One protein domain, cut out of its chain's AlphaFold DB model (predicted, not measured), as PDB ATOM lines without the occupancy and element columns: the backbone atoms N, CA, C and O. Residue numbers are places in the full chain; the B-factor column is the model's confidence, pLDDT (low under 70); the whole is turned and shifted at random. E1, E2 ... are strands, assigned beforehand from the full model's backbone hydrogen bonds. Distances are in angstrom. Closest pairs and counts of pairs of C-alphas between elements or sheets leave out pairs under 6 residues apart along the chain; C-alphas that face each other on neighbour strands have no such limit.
ATOM      1  N   ILE A 990      42.151   4.445  73.024       53.34
ATOM      2  CA  ILE A 990      41.423   3.756  71.957       53.34
ATOM      3  C   ILE A 990      41.115   2.326  72.420       53.34
ATOM      4  O   ILE A 990      41.890   1.405  72.182       53.34
ATOM      5  N   VAL A 991      39.974   2.123  73.080       55.25
ATOM      6  CA  VAL A 991      39.435   0.772  73.288       55.25
ATOM      7  C   VAL A 991      38.879   0.286  71.951       55.25
ATOM      8  O   VAL A 991      37.837   0.749  71.493       55.25
ATOM      9  N   SER A 992      39.593  -0.635  71.305       53.81
ATOM     10  CA  SER A 992      39.202  -1.227  70.024       53.81
ATOM     11  C   SER A 992      39.475  -2.727  70.040       53.81
ATOM     12  O   SER A 992      40.529  -3.165  70.503       53.81
ATOM     13  N   ASN A 993      38.508  -3.517  69.565       60.28
ATOM     14  CA  ASN A 993      38.577  -4.978  69.445       60.28
ATOM     15  C   ASN A 993      39.100  -5.710  70.705       60.28
ATOM     16  O   ASN A 993      39.962  -6.582  70.604       60.28
ATOM     17  N   GLY A 994      38.582  -5.359  71.889       58.34
ATOM     18  CA  GLY A 994      38.888  -6.070  73.142       58.34
ATOM     19  C   GLY A 994      40.321  -5.879  73.656       58.34
ATOM     20  O   GLY A 994      40.857  -6.758  74.327       58.34
ATOM     21  N   LYS A 995      40.969  -4.757  73.320       52.94
ATOM     22  CA  LYS A 995      42.305  -4.404  73.817       52.94
ATOM     23  C   LYS A 995      42.327  -3.017  74.445       52.94
ATOM     24  O   LYS A 995      41.752  -2.070  73.907       52.94
ATOM     25  N   ALA A 996      43.047  -2.905  75.558       58.94
ATOM     26  CA  ALA A 996      43.458  -1.633  76.134       58.94
ATOM     27  C   ALA A 996      44.860  -1.277  75.617       58.94
ATOM     28  O   ALA A 996      45.780  -2.092  75.689       58.94
ATOM     29  N   TYR A 997      45.010  -0.056  75.111       57.03
ATOM     30  CA  TYR A 997      46.280   0.492  74.641       57.03
ATOM     31  C   TYR A 997      46.748   1.570  75.621       57.03
ATOM     32  O   TYR A 997      45.945   2.391  76.073       57.03
ATOM     33  N   MET A 998      48.043   1.575  75.934       59.09
ATOM     34  CA  MET A 998      48.705   2.660  76.655       59.09
ATOM     35  C   MET A 998      49.832   3.196  75.777       59.09
ATOM     36  O   MET A 998      50.676   2.429  75.316       59.09
ATOM     37  N   HIS A 999      49.835   4.504  75.531       55.31
ATOM     38  CA  HIS A 999      50.902   5.175  74.798       55.31
ATOM     39  C   HIS A 999      51.766   5.948  75.805       55.31
ATOM     40  O   HIS A 999      51.246   6.880  76.421       55.31
ATOM     41  N   PRO A1000      53.041   5.573  76.014       53.62
ATOM     42  CA  PRO A1000      53.972   6.424  76.742       53.62
ATOM     43  C   PRO A1000      54.292   7.682  75.908       53.62
ATOM     44  O   PRO A1000      54.157   7.638  74.680       53.62
ATOM     45  N   PRO A1001      54.729   8.792  76.530       49.03
ATOM     46  CA  PRO A1001      55.135   9.992  75.803       49.03
ATOM     47  C   PRO A1001      56.269   9.734  74.802       49.03
ATOM     48  O   PRO A1001      57.157   8.904  75.036       49.03
ATOM     49  N   GLU A1002      56.255  10.483  73.702       45.56
ATOM     50  CA  GLU A1002      57.320  10.485  72.699       45.56
ATOM     51  C   GLU A1002      58.665  10.858  73.353       45.56
ATOM     52  O   GLU A1002      58.738  11.783  74.160       45.56
ATOM     53  N   TYR A1012      50.758  -3.971  75.392       58.34
ATOM     54  CA  TYR A1012      49.342  -4.320  75.502       58.34
ATOM     55  C   TYR A1012      49.187  -5.684  76.173       58.34
ATOM     56  O   TYR A1012      50.014  -6.575  75.984       58.34
ATOM     57  N   THR A1013      48.085  -5.862  76.898       54.62
ATOM     58  CA  THR A1013      47.549  -7.191  77.211       54.62
ATOM     59  C   THR A1013      46.254  -7.392  76.429       54.62
ATOM     60  O   THR A1013      45.522  -6.436  76.156       54.62
ATOM     61  N   SER A1014      45.984  -8.624  76.010       59.78
ATOM     62  CA  SER A1014      44.664  -9.022  75.524       59.78
ATOM     63  C   SER A1014      43.886  -9.580  76.703       59.78
ATOM     64  O   SER A1014      44.195 -10.682  77.147       59.78
ATOM     65  N   GLU A1015      42.895  -8.830  77.172       70.81
ATOM     66  CA  GLU A1015      42.004  -9.257  78.248       70.81
ATOM     67  C   GLU A1015      40.573  -9.363  77.696       70.81
ATOM     68  O   GLU A1015      39.863  -8.356  77.666       70.81
ATOM     69  N   PRO A1016      40.152 -10.539  77.184       74.88
ATOM     70  CA  PRO A1016      38.819 -10.723  76.613       74.88
ATOM     71  C   PRO A1016      37.706 -10.435  77.620       74.88
ATOM     72  O   PRO A1016      36.629  -9.985  77.223       74.88
ATOM     73  N   ASP A1017      37.975 -10.650  78.911       79.25
ATOM     74  CA  ASP A1017      37.002 -10.441  79.973       79.25
ATOM     75  C   ASP A1017      36.886  -8.973  80.425       79.25
ATOM     76  O   ASP A1017      36.003  -8.651  81.223       79.25
ATOM     77  N   LEU A1018      37.675  -8.050  79.856       82.00
ATOM     78  CA  LEU A1018      37.523  -6.601  80.034       82.00
ATOM     79  C   LEU A1018      36.345  -6.069  79.192       82.00
ATOM     80  O   LEU A1018      36.508  -5.314  78.233       82.00
ATOM     81  N   SER A1019      35.133  -6.485  79.561       84.94
ATOM     82  CA  SER A1019      33.875  -6.148  78.890       84.94
ATOM     83  C   SER A1019      32.839  -5.586  79.869       84.94
ATOM     84  O   SER A1019      32.860  -5.878  81.063       84.94
ATOM     85  N   SER A1020      31.889  -4.792  79.363       84.62
ATOM     86  CA  SER A1020      30.802  -4.224  80.183       84.62
ATOM     87  C   SER A1020      29.927  -5.307  80.835       84.62
ATOM     88  O   SER A1020      29.432  -5.110  81.943       84.62
ATOM     89  N   ASP A1021      29.791  -6.470  80.183       87.81
ATOM     90  CA  ASP A1021      29.052  -7.639  80.679       87.81
ATOM     91  C   ASP A1021      29.703  -8.324  81.895       87.81
ATOM     92  O   ASP A1021      29.006  -9.016  82.635       87.81
ATOM     93  N   ASN A1022      31.000  -8.101  82.134       86.81
ATOM     94  CA  ASN A1022      31.754  -8.694  83.244       86.81
ATOM     95  C   ASN A1022      32.031  -7.709  84.399       86.81
ATOM     96  O   ASN A1022      32.496  -8.114  85.464       86.81
ATOM     97  N   ILE A1023      31.776  -6.409  84.210       88.19
ATOM     98  CA  ILE A1023      32.076  -5.367  85.202       88.19
ATOM     99  C   ILE A1023      30.815  -5.052  86.020       88.19
ATOM    100  O   ILE A1023      29.758  -4.756  85.464       88.19
ATOM    101  N   LYS A1024      30.938  -5.067  87.355       87.69
ATOM    102  CA  LYS A1024      29.844  -4.772  88.300       87.69
ATOM    103  C   LYS A1024      29.248  -3.375  88.074       87.69
ATOM    104  O   LYS A1024      29.980  -2.393  87.939       87.69
ATOM    105  N   ALA A1025      27.919  -3.287  88.077       89.75
ATOM    106  CA  ALA A1025      27.148  -2.066  87.862       89.75
ATOM    107  C   ALA A1025      27.647  -0.895  88.729       89.75
ATOM    108  O   ALA A1025      27.946  -1.054  89.915       89.75
ATOM    109  N   GLY A1026      27.752   0.294  88.130       83.94
ATOM    110  CA  GLY A1026      28.239   1.500  88.812       83.94
ATOM    111  C   GLY A1026      29.749   1.527  89.093       83.94
ATOM    112  O   GLY A1026      30.236   2.484  89.696       83.94
ATOM    113  N   LYS A1027      30.518   0.518  88.661       87.00
ATOM    114  CA  LYS A1027      31.986   0.563  88.619       87.00
ATOM    115  C   LYS A1027      32.461   0.793  87.183       87.00
ATOM    116  O   LYS A1027      31.840   0.321  86.236       87.00
ATOM    117  N   LYS A1028      33.581   1.502  87.029       85.62
ATOM    118  CA  LYS A1028      34.303   1.643  85.757       85.62
ATOM    119  C   LYS A1028      35.632   0.904  85.863       85.62
ATOM    120  O   LYS A1028      36.419   1.225  86.750       85.62
ATOM    121  N   VAL A1029      35.916  -0.023  84.951       79.12
ATOM    122  CA  VAL A1029      37.235  -0.676  84.852       79.12
ATOM    123  C   VAL A1029      37.873  -0.254  83.536       79.12
ATOM    124  O   VAL A1029      37.274  -0.360  82.469       79.12
ATOM    125  N   PHE A1030      39.048   0.371  83.631       73.19
ATOM    126  CA  PHE A1030      39.718   1.085  82.536       73.19
ATOM    127  C   PHE A1030      38.839   2.083  81.746       73.19
ATOM    128  O   PHE A1030      39.233   2.522  80.668       73.19
ATOM    129  N   GLY A1031      37.718   2.542  82.310       74.62
ATOM    130  CA  GLY A1031      36.788   3.488  81.678       74.62
ATOM    131  C   GLY A1031      35.598   2.836  80.968       74.62
ATOM    132  O   GLY A1031      34.683   3.557  80.581       74.62
ATOM    133  N   ILE A1032      35.566   1.504  80.857       80.69
ATOM    134  CA  ILE A1032      34.362   0.759  80.471       80.69
ATOM    135  C   ILE A1032      33.425   0.727  81.682       80.69
ATOM    136  O   ILE A1032      33.840   0.329  82.773       80.69
ATOM    137  N   ASP A1033      32.179   1.159  81.495       83.62
ATOM    138  CA  ASP A1033      31.133   1.073  82.516       83.62
ATOM    139  C   ASP A1033      30.655  -0.364  82.726       83.62
ATOM    140  O   ASP A1033      30.394  -1.096  81.766       83.62
ATOM    141  N   GLY A1034      30.470  -0.739  83.989       88.31
ATOM    142  CA  GLY A1034      29.767  -1.954  84.365       88.31
ATOM    143  C   GLY A1034      28.296  -1.895  83.998       88.31
ATOM    144  O   GLY A1034      27.581  -0.957  84.366       88.31
ATOM    145  N   LYS A1035      27.840  -2.909  83.265       89.38
ATOM    146  CA  LYS A1035      26.465  -3.018  82.786       89.38
ATOM    147  C   LYS A1035      25.501  -3.087  83.969       89.38
ATOM    148  O   LYS A1035      25.704  -3.846  84.912       89.38
ATOM    149  N   SER A1036      24.401  -2.341  83.894       87.31
ATOM    150  CA  SER A1036      23.423  -2.203  84.987       87.31
ATOM    151  C   SER A1036      22.756  -3.511  85.440       87.31
ATOM    152  O   SER A1036      22.188  -3.550  86.524       87.31
ATOM    153  N   SER A1037      22.836  -4.585  84.647       85.25
ATOM    154  CA  SER A1037      22.359  -5.925  85.014       85.25
ATOM    155  C   SER A1037      23.375  -6.776  85.789       85.25
ATOM    156  O   SER A1037      23.024  -7.867  86.228       85.25
ATOM    157  N   VAL A1038      24.629  -6.333  85.924       87.44
ATOM    158  CA  VAL A1038      25.713  -7.062  86.607       87.44
ATOM    159  C   VAL A1038      25.774  -6.581  88.057       87.44
ATOM    160  O   VAL A1038      26.600  -5.751  88.432       87.44
TER     161      VAL A1038
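This is residues 990 to 1002 and 1012 to 1038 of the 1230 residues of the protein "NosD domain-containing protein" of Clostridium autoethanogenum DSM 10061 (UniProt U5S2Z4). There is little regular structure here: a loose rod of mostly unnamed chain, with two short strands, E1 and E2, side by side in one half and a looped stretch, residues 1018 to 1038, folding back on itself in the other. Of the 40 residues printed, 6 are in named elements, E1 then E2, an antiparallel sheet of class all strand, with no named helix. The whole is loose, with a radius of gyration of the C-alphas of 11.5 A, and spans 40 by 17 by 12 A.

Find C-alpha 995 at (42.305, -4.404, 73.817); from there E1 runs 6.4 A to residue 997. E2, residues 1012 to 1014, runs 6.6 A to C-alpha 1014 at (44.664, -9.022, 75.524).

E1 and E2 are antiparallel at 171 degrees. C-alphas 995 and 1014 face each other at 5.5 A, with no backbone N and O within hydrogen-bond range across the pair. Further on, residues 1028 to 1029 pair antiparallel with 1032 to 1033.

The C-alphas farthest apart, of Glu 1002 and Ser 1037, are 40.5 A apart. Residues 1003 to 1011 are not printed; C-alphas 1002 and 1012 are 17.0 A apart across this cut. The model's pLDDT is under 70 at residues 990 to 1002 and 1012 to 1014.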